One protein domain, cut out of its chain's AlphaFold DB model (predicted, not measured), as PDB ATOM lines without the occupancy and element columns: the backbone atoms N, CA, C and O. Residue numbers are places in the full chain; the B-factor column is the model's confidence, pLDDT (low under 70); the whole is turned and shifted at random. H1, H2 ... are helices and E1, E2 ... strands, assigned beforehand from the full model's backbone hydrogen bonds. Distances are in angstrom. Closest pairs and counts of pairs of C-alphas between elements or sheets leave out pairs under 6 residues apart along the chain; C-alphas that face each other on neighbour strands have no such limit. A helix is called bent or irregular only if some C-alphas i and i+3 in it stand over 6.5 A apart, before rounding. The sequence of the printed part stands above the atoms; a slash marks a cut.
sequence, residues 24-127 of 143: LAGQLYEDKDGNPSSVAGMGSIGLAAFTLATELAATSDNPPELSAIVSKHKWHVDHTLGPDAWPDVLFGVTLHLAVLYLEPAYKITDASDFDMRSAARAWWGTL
ATOM      1  N   LEU A  24     -25.030  27.888  10.970       37.84
ATOM      2  CA  LEU A  24     -23.837  27.646  10.149       37.84
ATOM      3  C   LEU A  24     -24.205  27.382   8.680       37.84
ATOM      4  O   LEU A  24     -23.302  27.070   7.900       37.84
ATOM      5  N   ALA A  25     -25.494  27.482   8.301       41.72
ATOM      6  CA  ALA A  25     -25.908  27.608   6.899       41.72
ATOM      7  C   ALA A  25     -25.019  28.698   6.343       41.72
ATOM      8  O   ALA A  25     -25.005  29.797   6.906       41.72
ATOM      9  N   GLY A  26     -24.188  28.317   5.371       45.91
ATOM     10  CA  GLY A  26     -23.032  29.087   4.951       45.91
ATOM     11  C   GLY A  26     -23.409  30.550   4.889       45.91
ATOM     12  O   GLY A  26     -24.410  30.894   4.265       45.91
ATOM     13  N   GLN A  27     -22.653  31.403   5.578       49.16
ATOM     14  CA  GLN A  27     -22.826  32.830   5.397       49.16
ATOM     15  C   GLN A  27     -22.308  33.146   4.001       49.16
ATOM     16  O   GLN A  27     -21.169  33.569   3.832       49.16
ATOM     17  N   LEU A  28     -23.136  32.858   3.002       49.62
ATOM     18  CA  LEU A  28     -23.312  33.683   1.836       49.62
ATOM     19  C   LEU A  28     -23.641  35.065   2.384       49.62
ATOM     20  O   LEU A  28     -24.782  35.394   2.691       49.62
ATOM     21  N   TYR A  29     -22.598  35.842   2.651       56.03
ATOM     22  CA  TYR A  29     -22.783  37.240   2.981       56.03
ATOM     23  C   TYR A  29     -23.267  37.890   1.710       56.03
ATOM     24  O   TYR A  29     -22.511  37.922   0.746       56.03
ATOM     25  N   GLU A  30     -24.487  38.386   1.681       55.62
ATOM     26  CA  GLU A  30     -24.972  39.165   0.552       55.62
ATOM     27  C   GLU A  30     -24.530  40.625   0.704       55.62
ATOM     28  O   GLU A  30     -24.370  41.134   1.819       55.62
ATOM     29  N   ASP A  31     -24.273  41.305  -0.411       56.97
ATOM     30  CA  ASP A  31     -24.125  42.756  -0.396       56.97
ATOM     31  C   ASP A  31     -25.490  43.451  -0.251       56.97
ATOM     32  O   ASP A  31     -26.544  42.820  -0.162       56.97
ATOM     33  N   LYS A  32     -25.483  44.787  -0.207       55.59
ATOM     34  CA  LYS A  32     -26.700  45.602  -0.047       55.59
ATOM     35  C   LYS A  32     -27.755  45.379  -1.144       55.59
ATOM     36  O   LYS A  32     -28.884  45.826  -0.972       55.59
ATOM     37  N   ASP A  33     -27.373  44.751  -2.254       55.94
ATOM     38  CA  ASP A  33     -28.212  44.513  -3.424       55.94
ATOM     39  C   ASP A  33     -28.670  43.036  -3.501       55.94
ATOM     40  O   ASP A  33     -29.295  42.641  -4.483       55.94
ATOM     41  N   GLY A  34     -28.396  42.229  -2.464       50.47
ATOM     42  CA  GLY A  34     -28.792  40.819  -2.378       50.47
ATOM     43  C   GLY A  34     -27.859  39.865  -3.127       50.47
ATOM     44  O   GLY A  34     -28.217  38.714  -3.356       50.47
ATOM     45  N   ASN A  35     -26.668  40.323  -3.544       54.75
ATOM     46  CA  ASN A  35     -25.742  39.472  -4.286       54.75
ATOM     47  C   ASN A  35     -24.781  38.729  -3.351       54.75
ATOM     48  O   ASN A  35     -24.132  39.371  -2.519       54.75
ATOM     49  N   PRO A  36     -24.572  37.419  -3.555       58.19
ATOM     50  CA  PRO A  36     -23.503  36.641  -2.935       58.19
ATOM     51  C   PRO A  36     -22.136  37.352  -2.947       58.19
ATOM     52  O   PRO A  36     -21.552  37.606  -4.001       58.19
ATOM     53  N   SER A  37     -21.593  37.671  -1.772       53.22
ATOM     54  CA  SER A  37     -20.410  38.532  -1.613       53.22
ATOM     55  C   SER A  37     -19.214  37.844  -0.939       53.22
ATOM     56  O   SER A  37     -18.070  38.185  -1.259       53.22
ATOM     57  N   SER A  38     -19.454  36.865  -0.059       52.91
ATOM     58  CA  SER A  38     -18.442  35.947   0.488       52.91
ATOM     59  C   SER A  38     -19.096  34.675   1.037       52.91
ATOM     60  O   SER A  38     -20.294  34.685   1.290       52.91
ATOM     61  N   VAL A  39     -18.319  33.605   1.227       54.44
ATOM     62  CA  VAL A  39     -18.731  32.389   1.949       54.44
ATOM     63  C   VAL A  39     -17.805  32.249   3.152       54.44
ATOM     64  O   VAL A  39     -16.603  32.055   2.967       54.44
ATOM     65  N   ALA A  40     -18.329  32.360   4.375       49.50
ATOM     66  CA  ALA A  40     -17.553  32.066   5.582       49.50
ATOM     67  C   ALA A  40     -18.118  30.860   6.340       49.50
ATOM     68  O   ALA A  40     -19.323  30.764   6.574       49.50
ATOM     69  N   GLY A  41     -17.211  29.980   6.773       51.69
ATOM     70  CA  GLY A  41     -17.477  28.932   7.758       51.69
ATOM     71  C   GLY A  41     -17.027  27.530   7.338       51.69
ATOM     72  O   GLY A  41     -17.044  27.179   6.163       51.69
ATOM     73  N   MET A  42     -16.680  26.702   8.330       53.50
ATOM     74  CA  MET A  42     -16.465  25.249   8.190       53.50
ATOM     75  C   MET A  42     -17.794  24.462   8.206       53.50
ATOM     76  O   MET A  42     -17.849  23.338   8.697       53.50
ATOM     77  N   GLY A  43     -18.886  25.073   7.739       65.62
ATOM     78  CA  GLY A  43     -20.180  24.403   7.591       65.62
ATOM     79  C   GLY A  43     -20.190  23.458   6.389       65.62
ATOM     80  O   GLY A  43     -19.269  23.462   5.570       65.62
ATOM     81  N   SER A  44     -21.252  22.671   6.244       76.94
ATOM     82  CA  SER A  44     -21.372  21.610   5.231       76.94
ATOM     83  C   SER A  44     -21.185  22.121   3.795       76.94
ATOM     84  O   SER A  44     -20.487  21.492   3.003       76.94
ATOM     85  N   ILE A  45     -21.723  23.308   3.485       77.06
ATOM     86  CA  ILE A  45     -21.545  23.984   2.185       77.06
ATOM     87  C   ILE A  45     -20.089  24.426   1.988       77.06
ATOM     88  O   ILE A  45     -19.514  24.192   0.929       77.06
ATOM     89  N   GLY A  46     -19.472  25.033   3.007       70.44
ATOM     90  CA  GLY A  46     -18.083  25.498   2.944       70.44
ATOM     91  C   GLY A  46     -17.091  24.349   2.757       70.44
ATOM     92  O   GLY A  46     -16.193  24.444   1.924       70.44
ATOM     93  N   LEU A  47     -17.292  23.231   3.464       79.31
ATOM     94  CA  LEU A  47     -16.487  22.015   3.312       79.31
ATOM     95  C   LEU A  47     -16.670  21.372   1.935       79.31
ATOM     96  O   LEU A  47     -15.677  21.005   1.303       79.31
ATOM     97  N   ALA A  48     -17.909  21.262   1.447       83.56
ATOM     98  CA  ALA A  48     -18.183  20.747   0.107       83.56
ATOM     99  C   ALA A  48     -17.533  21.627  -0.974       83.56
ATOM    100  O   ALA A  48     -16.858  21.115  -1.866       83.56
ATOM    101  N   ALA A  49     -17.654  22.950  -0.843       81.94
ATOM    102  CA  ALA A  49     -17.054  23.916  -1.754       81.94
ATOM    103  C   ALA A  49     -15.520  23.860  -1.753       81.94
ATOM    104  O   ALA A  49     -14.904  23.802  -2.815       81.94
ATOM    105  N   PHE A  50     -14.896  23.829  -0.573       81.25
ATOM    106  CA  PHE A  50     -13.444  23.708  -0.438       81.25
ATOM    107  C   PHE A  50     -12.922  22.400  -1.041       81.25
ATOM    108  O   PHE A  50     -11.928  22.400  -1.771       81.25
ATOM    109  N   THR A  51     -13.600  21.284  -0.762       85.25
ATOM    110  CA  THR A  51     -13.190  19.961  -1.251       85.25
ATOM    111  C   THR A  51     -13.272  19.896  -2.773       85.25
ATOM    112  O   THR A  51     -12.303  19.500  -3.418       85.25
ATOM    113  N   LEU A  52     -14.387  20.350  -3.356       90.06
ATOM    114  CA  LEU A  52     -14.549  20.405  -4.809       90.06
ATOM    115  C   LEU A  52     -13.531  21.360  -5.454       90.06
ATOM    116  O   LEU A  52     -12.884  20.980  -6.424       90.06
ATOM    117  N   ALA A  53     -13.320  22.559  -4.900       84.12
ATOM    118  CA  ALA A  53     -12.309  23.493  -5.405       84.12
ATOM    119  C   ALA A  53     -10.896  22.889  -5.393       84.12
ATOM    120  O   ALA A  53     -10.153  23.041  -6.359       84.12
ATOM    121  N   THR A  54     -10.544  22.165  -4.329       82.75
ATOM    122  CA  THR A  54      -9.235  21.510  -4.202       82.75
ATOM    123  C   THR A  54      -9.062  20.392  -5.230       82.75
ATOM    124  O   THR A  54      -8.018  20.319  -5.874       82.75
ATOM    125  N   GLU A  55     -10.075  19.538  -5.418       87.69
ATOM    126  CA  GLU A  55     -10.027  18.434  -6.392       87.69
ATOM    127  C   GLU A  55      -9.969  18.978  -7.832       87.69
ATOM    128  O   GLU A  55      -9.164  18.508  -8.631       87.69
ATOM    129  N   LEU A  56     -10.710  20.048  -8.148       87.31
ATOM    130  CA  LEU A  56     -10.624  20.722  -9.452       87.31
ATOM    131  C   LEU A  56      -9.262  21.381  -9.695       87.31
ATOM    132  O   LEU A  56      -8.734  21.289 -10.802       87.31
ATOM    133  N   ALA A  57      -8.682  22.036  -8.686       81.06
ATOM    134  CA  ALA A  57      -7.354  22.633  -8.808       81.06
ATOM    135  C   ALA A  57      -6.276  21.559  -9.032       81.06
ATOM    136  O   ALA A  57      -5.402  21.733  -9.884       81.06
ATOM    137  N   ALA A  58      -6.364  20.437  -8.311       82.94
ATOM    138  CA  ALA A  58      -5.419  19.325  -8.410       82.94
ATOM    139  C   ALA A  58      -5.491  18.573  -9.750       82.94
ATOM    140  O   ALA A  58      -4.474  18.057 -10.197       82.94
ATOM    141  N   THR A  59      -6.665  18.533 -10.387       84.62
ATOM    142  CA  THR A  59      -6.902  17.844 -11.672       84.62
ATOM    143  C   THR A  59      -7.007  18.824 -12.851       84.62
ATOM    144  O   THR A  59      -7.485  18.486 -13.933       84.62
ATOM    145  N   SER A  60      -6.576  20.074 -12.660       78.69
ATOM    146  CA  SER A  60      -6.718  21.143 -13.659       78.69
ATOM    147  C   SER A  60      -5.953  20.889 -14.966       78.69
ATOM    148  O   SER A  60      -6.287  21.473 -15.997       78.69
ATOM    149  N   ASP A  61      -4.973  19.988 -14.953       81.88
ATOM    150  CA  ASP A  61      -4.196  19.557 -16.115       81.88
ATOM    151  C   ASP A  61      -4.873  18.447 -16.944       81.88
ATOM    152  O   ASP A  61      -4.383  18.111 -18.025       81.88
ATOM    153  N   ASN A  62      -6.020  17.918 -16.500       81.19
ATOM    154  CA  ASN A  62      -6.755  16.847 -17.176       81.19
ATOM    155  C   ASN A  62      -8.248  17.196 -17.387       81.19
ATOM    156  O   ASN A  62      -9.125  16.739 -16.648       81.19
ATOM    157  N   PRO A  63      -8.580  17.989 -18.431       75.38
ATOM    158  CA  PRO A  63      -9.934  18.506 -18.656       75.38
ATOM    159  C   PRO A  63     -11.064  17.457 -18.727       75.38
ATOM    160  O   PRO A  63     -12.147  17.732 -18.204       75.38
ATOM    161  N   PRO A  64     -10.870  16.262 -19.325       83.12
ATOM    162  CA  PRO A  64     -11.883  15.203 -19.308       83.12
ATOM    163  C   PRO A  64     -12.343  14.779 -17.904       83.12
ATOM    164  O   PRO A  64     -13.523  14.473 -17.715       83.12
ATOM    165  N   GLU A  65     -11.451  14.793 -16.910       83.50
ATOM    166  CA  GLU A  65     -11.748  14.333 -15.545       83.50
ATOM    167  C   GLU A  65     -12.531  15.363 -14.721       83.50
ATOM    168  O   GLU A  65     -13.295  14.989 -13.827       83.50
ATOM    169  N   LEU A  66     -12.441  16.650 -15.071       83.81
ATOM    170  CA  LEU A  66     -13.133  17.731 -14.361       83.81
ATOM    171  C   LEU A  66     -14.654  17.529 -14.345       83.81
ATOM    172  O   LEU A  66     -15.299  17.697 -13.312       83.81
ATOM    173  N   SER A  67     -15.234  17.105 -15.471       84.88
ATOM    174  CA  SER A  67     -16.680  16.861 -15.577       84.88
ATOM    175  C   SER A  67     -17.160  15.726 -14.659       84.88
ATOM    176  O   SER A  67     -18.233  15.815 -14.049       84.88
ATOM    177  N   ALA A  68     -16.341  14.682 -14.506       88.12
ATOM    178  CA  ALA A  68     -16.623  13.550 -13.635       88.12
ATOM    179  C   ALA A  68     -16.532  13.952 -12.156       88.12
ATOM    180  O   ALA A  68     -17.397  13.570 -11.365       88.12
ATOM    181  N   ILE A  69     -15.542  14.777 -11.798       91.56
ATOM    182  CA  ILE A  69     -15.382  15.334 -10.448       91.56
ATOM    183  C   ILE A  69     -16.605  16.178 -10.077       91.56
ATOM    184  O   ILE A  69     -17.236  15.916  -9.052       91.56
ATOM    185  N   VAL A  70     -17.006  17.128 -10.930       90.38
ATOM    186  CA  VAL A  70     -18.191  17.969 -10.680       90.38
ATOM    187  C   VAL A  70     -19.444  17.110 -10.506       90.38
ATOM    188  O   VAL A  70     -20.200  17.315  -9.560       90.38
ATOM    189  N   SER A  71     -19.643  16.110 -11.367       91.69
ATOM    190  CA  SER A  71     -20.812  15.222 -11.304       91.69
ATOM    191  C   SER A  71     -20.853  14.398 -10.012       91.69
ATOM    192  O   SER A  71     -21.907  14.271  -9.389       91.69
ATOM    193  N   LYS A  72     -19.703  13.869  -9.576       93.88
ATOM    194  CA  LYS A  72     -19.553  13.124  -8.316       93.88
ATOM    195  C   LYS A  72     -19.891  13.998  -7.107       93.88
ATOM    196  O   LYS A  72     -20.642  13.565  -6.235       93.88
ATOM    197  N   HIS A  73     -19.361  15.219  -7.061       93.19
ATOM    198  CA  HIS A  73     -19.633  16.163  -5.972       93.19
ATOM    199  C   HIS A  73     -21.081  16.633  -5.970       93.19
ATOM    200  O   HIS A  73     -21.701  16.647  -4.910       93.19
ATOM    201  N   LYS A  74     -21.652  16.920  -7.143       91.62
ATOM    202  CA  LYS A  74     -23.072  17.254  -7.268       91.62
ATOM    203  C   LYS A  74     -23.952  16.146  -6.715       91.62
ATOM    204  O   LYS A  74     -24.815  16.412  -5.888       91.62
ATOM    205  N   TRP A  75     -23.706  14.906  -7.136       93.50
ATOM    206  CA  TRP A  75     -24.453  13.760  -6.634       93.50
ATOM    207  C   TRP A  75     -24.357  13.673  -5.107       93.50
ATOM    208  O   TRP A  75     -25.376  13.521  -4.441       93.50
ATOM    209  N   HIS A  76     -23.160  13.836  -4.537       88.38
ATOM    210  CA  HIS A  76     -22.980  13.791  -3.090       88.38
ATOM    211  C   HIS A  76     -23.743  14.909  -2.364       88.38
ATOM    212  O   HIS A  76     -24.445  14.627  -1.395       88.38
ATOM    213  N   VAL A  77     -23.655  16.152  -2.844       86.06
ATOM    214  CA  VAL A  77     -24.361  17.310  -2.271       86.06
ATOM    215  C   VAL A  77     -25.874  17.122  -2.353       86.06
ATOM    216  O   VAL A  77     -26.548  17.230  -1.331       86.06
ATOM    217  N   ASP A  78     -26.395  16.738  -3.521       86.81
ATOM    218  CA  ASP A  78     -27.830  16.521  -3.737       86.81
ATOM    219  C   ASP A  78     -28.402  15.477  -2.754       86.81
ATOM    220  O   ASP A  78     -29.528  15.625  -2.283       86.81
ATOM    221  N   HIS A  79     -27.623  14.442  -2.404       88.12
ATOM    222  CA  HIS A  79     -28.059  13.341  -1.530       88.12
ATOM    223  C   HIS A  79     -27.770  13.554  -0.036       88.12
ATOM    224  O   HIS A  79     -28.273  12.783   0.781       88.12
ATOM    225  N   THR A  80     -26.960  14.549   0.339       80.81
ATOM    226  CA  THR A  80     -26.569  14.787   1.744       80.81
ATOM    227  C   THR A  80     -27.054  16.126   2.281       80.81
ATOM    228  O   THR A  80     -27.542  16.183   3.406       80.81
ATOM    229  N   LEU A  81     -26.945  17.193   1.488       78.44
ATOM    230  CA  LEU A  81     -27.323  18.559   1.867       78.44
ATOM    231  C   LEU A  81     -28.652  18.990   1.235       78.44
ATOM    232  O   LEU A  81     -29.267  19.950   1.688       78.44
ATOM    233  N   GLY A  82     -29.094  18.258   0.213       81.31
ATOM    234  CA  GLY A  82     -30.268  18.569  -0.586       81.31
ATOM    235  C   GLY A  82     -29.907  19.311  -1.878       81.31
ATOM    236  O   GLY A  82     -28.875  19.982  -1.952       81.31
ATOM    237  N   PRO A  83     -30.756  19.204  -2.916       79.56
ATOM    238  CA  PRO A  83     -30.474  19.764  -4.240       79.56
ATOM    239  C   PRO A  83     -30.363  21.295  -4.240       79.56
ATOM    240  O   PRO A  83     -29.618  21.857  -5.045       79.56
ATOM    241  N   ASP A  84     -31.048  21.962  -3.309       79.69
ATOM    242  CA  ASP A  84     -31.038  23.422  -3.177       79.69
ATOM    243  C   ASP A  84     -29.685  23.966  -2.685       79.69
ATOM    244  O   ASP A  84     -29.400  25.143  -2.874       79.69
ATOM    245  N   ALA A  85     -28.819  23.122  -2.109       79.00
ATOM    246  CA  ALA A  85     -27.494  23.523  -1.631       79.00
ATOM    247  C   ALA A  85     -26.433  23.586  -2.748       79.00
ATOM    248  O   ALA A  85     -25.352  24.146  -2.556       79.00
ATOM    249  N   TRP A  86     -26.695  22.986  -3.915       86.50
ATOM    250  CA  TRP A  86     -25.705  22.888  -4.992       86.50
ATOM    251  C   TRP A  86     -25.256  24.245  -5.570       86.50
ATOM    252  O   TRP A  86     -24.049  24.424  -5.760       86.50
ATOM    253  N   PRO A  87     -26.154  25.220  -5.826       81.31
ATOM    254  CA  PRO A  87     -25.747  26.559  -6.252       81.31
ATOM    255  C   PRO A  87     -24.795  27.232  -5.253       81.31
ATOM    256  O   PRO A  87     -23.766  27.772  -5.656       81.31
ATOM    257  N   ASP A  88     -25.072  27.118  -3.955       78.38
ATOM    258  CA  ASP A  88     -24.244  27.720  -2.905       78.38
ATOM    259  C   ASP A  88     -22.848  27.087  -2.846       78.38
ATOM    260  O   ASP A  88     -21.838  27.779  -2.684       78.38
ATOM    261  N   VAL A  89     -22.771  25.764  -3.044       81.06
ATOM    262  CA  VAL A  89     -21.500  25.037  -3.155       81.06
ATOM    263  C   VAL A  89     -20.704  25.515  -4.368       81.06
ATOM    264  O   VAL A  89     -19.515  25.798  -4.229       81.06
ATOM    265  N   LEU A  90     -21.326  25.663  -5.543       80.62
ATOM    266  CA  LEU A  90     -20.644  26.149  -6.750       80.62
ATOM    267  C   LEU A  90     -20.143  27.594  -6.612       80.62
ATOM    268  O   LEU A  90     -19.026  27.909  -7.046       80.62
ATOM    269  N   PHE A  91     -20.924  28.468  -5.978       78.19
ATOM    270  CA  PHE A  91     -20.465  29.818  -5.663       78.19
ATOM    271  C   PHE A  91     -19.251  29.779  -4.729       78.19
ATOM    272  O   PHE A  91     -18.227  30.417  -4.993       78.19
ATOM    273  N   GLY A  92     -19.325  28.956  -3.679       76.31
ATOM    274  CA  GLY A  92     -18.214  28.712  -2.770       76.31
ATOM    275  C   GLY A  92     -16.960  28.215  -3.495       76.31
ATOM    276  O   GLY A  92     -15.877  28.731  -3.233       76.31
ATOM    277  N   VAL A  93     -17.081  27.263  -4.425       83.62
ATOM    278  CA  VAL A  93     -15.954  26.757  -5.234       83.62
ATOM    279  C   VAL A  93     -15.287  27.885  -6.007       83.62
ATOM    280  O   VAL A  93     -14.065  28.021  -5.971       83.62
ATOM    281  N   THR A  94     -16.093  28.716  -6.669       76.06
ATOM    282  CA  THR A  94     -15.609  29.852  -7.463       76.06
ATOM    283  C   THR A  94     -14.810  30.820  -6.593       76.06
ATOM    284  O   THR A  94     -13.709  31.222  -6.966       76.06
ATOM    285  N   LEU A  95     -15.311  31.134  -5.394       71.19
ATOM    286  CA  LEU A  95     -14.593  31.962  -4.424       71.19
ATOM    287  C   LEU A  95     -13.288  31.316  -3.943       71.19
ATOM    288  O   LEU A  95     -12.273  32.005  -3.867       71.19
ATOM    289  N   HIS A  96     -13.292  30.019  -3.629       72.69
ATOM    290  CA  HIS A  96     -12.093  29.315  -3.170       72.69
ATOM    291  C   HIS A  96     -11.007  29.296  -4.251       72.69
ATOM    292  O   HIS A  96      -9.861  29.638  -3.965       72.69
ATOM    293  N   LEU A  97     -11.355  28.964  -5.498       70.19
ATOM    294  CA  LEU A  97     -10.416  28.987  -6.623       70.19
ATOM    295  C   LEU A  97      -9.867  30.399  -6.869       70.19
ATOM    296  O   LEU A  97      -8.660  30.577  -7.020       70.19
ATOM    297  N   ALA A  98     -10.733  31.412  -6.857       65.38
ATOM    298  CA  ALA A  98     -10.343  32.794  -7.103       65.38
ATOM    299  C   ALA A  98      -9.421  33.359  -6.005       65.38
ATOM    300  O   ALA A  98      -8.347  33.873  -6.306       65.38
ATOM    301  N   VAL A  99      -9.817  33.245  -4.736       63.75
ATOM    302  CA  VAL A  99      -9.160  33.941  -3.616       63.75
ATOM    303  C   VAL A  99      -8.005  33.139  -3.021       63.75
ATOM    304  O   VAL A  99      -7.016  33.718  -2.585       63.75
ATOM    305  N   LEU A 100      -8.114  31.810  -2.958       62.53
ATOM    306  CA  LEU A 100      -7.105  30.987  -2.278       62.53
ATOM    307  C   LEU A 100      -6.062  30.404  -3.225       62.53
ATOM    308  O   LEU A 100      -4.976  30.056  -2.770       62.53
ATOM    309  N   TYR A 101      -6.372  30.304  -4.519       63.41
ATOM    310  CA  TYR A 101      -5.467  29.708  -5.501       63.41
ATOM    311  C   TYR A 101      -4.990  30.715  -6.546       63.41
ATOM    312  O   TYR A 101      -3.783  30.862  -6.727       63.41
ATOM    313  N   LEU A 102      -5.898  31.440  -7.203       63.22
ATOM    314  CA  LEU A 102      -5.530  32.352  -8.289       63.22
ATOM    315  C   LEU A 102      -4.911  33.660  -7.785       63.22
ATOM    316  O   LEU A 102      -3.855  34.040  -8.277       63.22
ATOM    317  N   GLU A 103      -5.497  34.319  -6.783       62.38
ATOM    318  CA  GLU A 103      -4.960  35.574  -6.225       62.38
ATOM    319  C   GLU A 103      -3.503  35.427  -5.727       62.38
ATOM    320  O   GLU A 103      -2.649  36.214  -6.148       62.38
ATOM    321  N   PRO A 104      -3.134  34.388  -4.946       59.38
ATOM    322  CA  PRO A 104      -1.737  34.154  -4.586       59.38
ATOM    323  C   PRO A 104      -0.857  33.783  -5.785       59.38
ATOM    324  O   PRO A 104       0.302  34.194  -5.832       59.38
ATOM    325  N   ALA A 105      -1.376  33.021  -6.755       58.84
ATOM    326  CA  ALA A 105      -0.620  32.646  -7.947       58.84
ATOM    327  C   ALA A 105      -0.270  33.870  -8.805       58.84
ATOM    328  O   ALA A 105       0.886  34.008  -9.205       58.84
ATOM    329  N   TYR A 106      -1.209  34.793  -9.026       57.53
ATOM    330  CA  TYR A 106      -0.943  36.055  -9.723       57.53
ATOM    331  C   TYR A 106       0.070  36.899  -8.954       57.53
ATOM    332  O   TYR A 106       1.119  37.247  -9.492       57.53
ATOM    333  N   LYS A 107      -0.131  37.068  -7.643       57.25
ATOM    334  CA  LYS A 107       0.815  37.794  -6.790       57.25
ATOM    335  C   LYS A 107       2.247  37.251  -6.859       57.25
ATOM    336  O   LYS A 107       3.201  38.024  -6.807       57.25
ATOM    337  N   ILE A 108       2.416  35.934  -6.980       57.28
ATOM    338  CA  ILE A 108       3.733  35.291  -7.112       57.28
ATOM    339  C   ILE A 108       4.295  35.415  -8.536       57.28
ATOM    340  O   ILE A 108       5.508  35.555  -8.696       57.28
ATOM    341  N   THR A 109       3.452  35.333  -9.565       58.78
ATOM    342  CA  THR A 109       3.888  35.235 -10.968       58.78
ATOM    343  C   THR A 109       4.084  36.582 -11.662       58.78
ATOM    344  O   THR A 109       4.983  36.684 -12.496       58.78
ATOM    345  N   ASP A 110       3.314  37.616 -11.316       65.31
ATOM    346  CA  ASP A 110       3.403  38.942 -11.948       65.31
ATOM    347  C   ASP A 110       3.412  40.130 -10.964       65.31
ATOM    348  O   ASP A 110       3.466  41.284 -11.394       65.31
ATOM    349  N   ALA A 111       3.424  39.860  -9.651       58.47
ATOM    350  CA  ALA A 111       3.406  40.852  -8.570       58.47
ATOM    351  C   ALA A 111       2.166  41.768  -8.535       58.47
ATOM    352  O   ALA A 111       2.184  42.797  -7.853       58.47
ATOM    353  N   SER A 112       1.081  41.404  -9.223       59.00
ATOM    354  CA  SER A 112      -0.191  42.116  -9.126       59.00
ATOM    355  C   SER A 112      -0.933  41.781  -7.823       59.00
ATOM    356  O   SER A 112      -1.024  40.628  -7.406       59.00
ATOM    357  N   ASP A 113      -1.476  42.810  -7.163       60.31
ATOM    358  CA  ASP A 113      -2.475  42.666  -6.093       60.31
ATOM    359  C   ASP A 113      -3.862  42.784  -6.743       60.31
ATOM    360  O   ASP A 113      -4.489  43.846  -6.759       60.31
ATOM    361  N   PHE A 114      -4.298  41.701  -7.386       60.72
ATOM    362  CA  PHE A 114      -5.585  41.644  -8.072       60.72
ATOM    363  C   PHE A 114      -6.664  41.115  -7.118       60.72
ATOM    364  O   PHE A 114      -6.575  39.979  -6.662       60.72
ATOM    365  N   ASP A 115      -7.704  41.905  -6.822       62.34
ATOM    366  CA  ASP A 115      -8.832  41.431  -6.005       62.34
ATOM    367  C   ASP A 115      -9.693  40.448  -6.808       62.34
ATOM    368  O   ASP A 115     -10.555  40.833  -7.609       62.34
ATOM    369  N   MET A 116      -9.475  39.151  -6.589       64.69
ATOM    370  CA  MET A 116     -10.161  38.107  -7.347       64.69
ATOM    371  C   MET A 116     -11.588  37.853  -6.851       64.69
ATOM    372  O   MET A 116     -12.349  37.158  -7.527       64.69
ATOM    373  N   ARG A 117     -12.022  38.478  -5.744       58.94
ATOM    374  CA  ARG A 117     -13.423  38.412  -5.284       58.94
ATOM    375  C   ARG A 117     -14.374  39.077  -6.271       58.94
ATOM    376  O   ARG A 117     -15.442  38.538  -6.552       58.94
ATOM    377  N   SER A 118     -13.976  40.223  -6.818       62.25
ATOM    378  CA  SER A 118     -14.763  40.952  -7.818       62.25
ATOM    379  C   SER A 118     -14.922  40.140  -9.112       62.25
ATOM    380  O   SER A 118     -16.015  40.062  -9.671       62.25
ATOM    381  N   ALA A 119     -13.864  39.448  -9.545       63.56
ATOM    382  CA  ALA A 119     -13.923  38.546 -10.694       63.56
ATOM    383  C   ALA A 119     -14.753  37.282 -10.414       63.56
ATOM    384  O   ALA A 119     -15.530  36.873 -11.270       63.56
ATOM    385  N   ALA A 120     -14.652  36.700  -9.214       61.59
ATOM    386  CA  ALA A 120     -15.453  35.543  -8.815       61.59
ATOM    387  C   ALA A 120     -16.959  35.838  -8.880       61.59
ATOM    388  O   ALA A 120     -17.727  35.010  -9.369       61.59
ATOM    389  N   ARG A 121     -17.382  37.037  -8.453       63.19
ATOM    390  CA  ARG A 121     -18.776  37.489  -8.596       63.19
ATOM    391  C   ARG A 121     -19.186  37.631 -10.059       63.19
ATOM    392  O   ARG A 121     -20.271  37.192 -10.422       63.19
ATOM    393  N   ALA A 122     -18.320  38.190 -10.906       64.94
ATOM    394  CA  ALA A 122     -18.588  38.301 -12.339       64.94
ATOM    395  C   ALA A 122     -18.713  36.920 -13.012       64.94
ATOM    396  O   ALA A 122     -19.645  36.689 -13.776       64.94
ATOM    397  N   TRP A 123     -17.826  35.974 -12.685       67.50
ATOM    398  CA  TRP A 123     -17.902  34.596 -13.179       67.50
ATOM    399  C   TRP A 123     -19.164  33.882 -12.699       67.50
ATOM    400  O   TRP A 123     -19.808  33.193 -13.486       67.50
ATOM    401  N   TRP A 124     -19.560  34.092 -11.443       66.56
ATOM    402  CA  TRP A 124     -20.822  33.576 -10.918       66.56
ATOM    403  C   TRP A 124     -22.039  34.144 -11.653       66.56
ATOM    404  O   TRP A 124     -22.952  33.395 -12.004       66.56
ATOM    405  N   GLY A 125     -22.021  35.444 -11.954       61.47
ATOM    406  CA  GLY A 125     -23.026  36.094 -12.791       61.47
ATOM    407  C   GLY A 125     -23.142  35.447 -14.173       61.47
ATOM    408  O   GLY A 125     -24.248  35.206 -14.633       61.47
ATOM    409  N   THR A 126     -22.033  35.060 -14.807       67.62
ATOM    410  CA  THR A 126     -22.061  34.329 -16.089       67.62
ATOM    411  C   THR A 126     -22.596  32.901 -15.946       67.62
ATOM    412  O   THR A 126     -23.332  32.426 -16.809       67.62
ATOM    413  N   LEU A 127     -22.256  32.212 -14.854       64.25
ATOM    414  CA  LEU A 127     -22.706  30.840 -14.586       64.25
ATOM    415  C   LEU A 127     -24.205  30.753 -14.258       64.25
ATOM    416  O   LEU A 127     -24.826  29.727 -14.521       64.25
TER     417      LEU A 127
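This is residues 24 to 127 of the 143 residues of an uncharacterized protein of Curtobacterium flaccumfaciens UCD-AKU (UniProt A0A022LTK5). One long helix, H3, runs through the middle, with a helical hairpin of H1 and H2 at its first half: H1 crosses H3 at a steep angle and packs on it, while H2 runs beside H1 and meets H3 near the turn that joins them. H4 folds back across H3 from the other end, and a small hairpin of two strands, E1 and E2, covers part of the first half of H3, near the beginning of H1 and near H4. The printed part has 104 residues, with two named strands and then four named helices in the order E1, E2, H1, H2, H3, H4; the two-stranded sheet is antiparallel and the class is mostly helix. The whole is compact, with a radius of gyration of the C-alphas of 13.9 A and spans of 42 by 39 by 25 A.

E1, residues 27 to 30, begins at C-alpha 27, (-22.826, 32.830, 5.397), and is 8.3 A long. E2, residues 36 to 40, is 11.4 A long. H1, residues 44 to 58, is 21.1 A long and begins at C-alpha 44, (-21.372, 21.610, 5.231). H2, residues 63 to 80, is 26.6 A long; it is neither bent nor irregular, but only just: C-alphas 64 and 67 are 6.3 A apart. H3, residues 83 to 109, is 38.3 A long and only just irregular, with C-alphas 84 and 87 at 6.9 A. H4, residues 116 to 127, is 16.2 A long and ends at C-alpha 127, (-22.706, 30.840, -14.586).

H3 is the hub and touches the three other helices. Its residues 85 to 97 alone touch H1, the same way at a steep tilt of 47 degrees; the closest C-alphas, of Ala 49 and Val 93, are 4.6 A apart. H1 and H2 form a helical hairpin and touch at a shallow tilt of 13 degrees, opposite ways, closest at the C-alphas of Leu 56 and Leu 66, 6.3 A. H2 and H3, also a helical hairpin, touch through residues 74 to 78 and 83 to 86 alone, at a steep tilt of 43 degrees, closest at the C-alphas of Val 77 and Trp 86, 6.4 A. H3 and H4, a helical hairpin too, touch at a steep tilt of 40 degrees, with residues 91 to 103 of H3 alone; the C-alphas of Ala 98 and Met 116 are closest, 5.3 A. H4 is apart from H1 and H2. The hairpin of E1 and E2 has N 29 and O 38 within hydrogen-bond range at 2.9 A, and N 40 and O 27 at 3.1 A. The closest C-alphas of E2 and H3, of Val 39 and Gly 92, are 6.0 A apart. Every O i to N i+4 pair is within hydrogen-bond range in H1 and H4, against 12 of 14 in H2 and 18 of 23 in H3.

The two C-alphas farthest apart, of His 79 and Ala 111, are 42.4 A from each other. The printed part has no cut and no long link. The mean pLDDT of the printed part is 70.9, with residues 24 to 43 and 98 to 127 under 70.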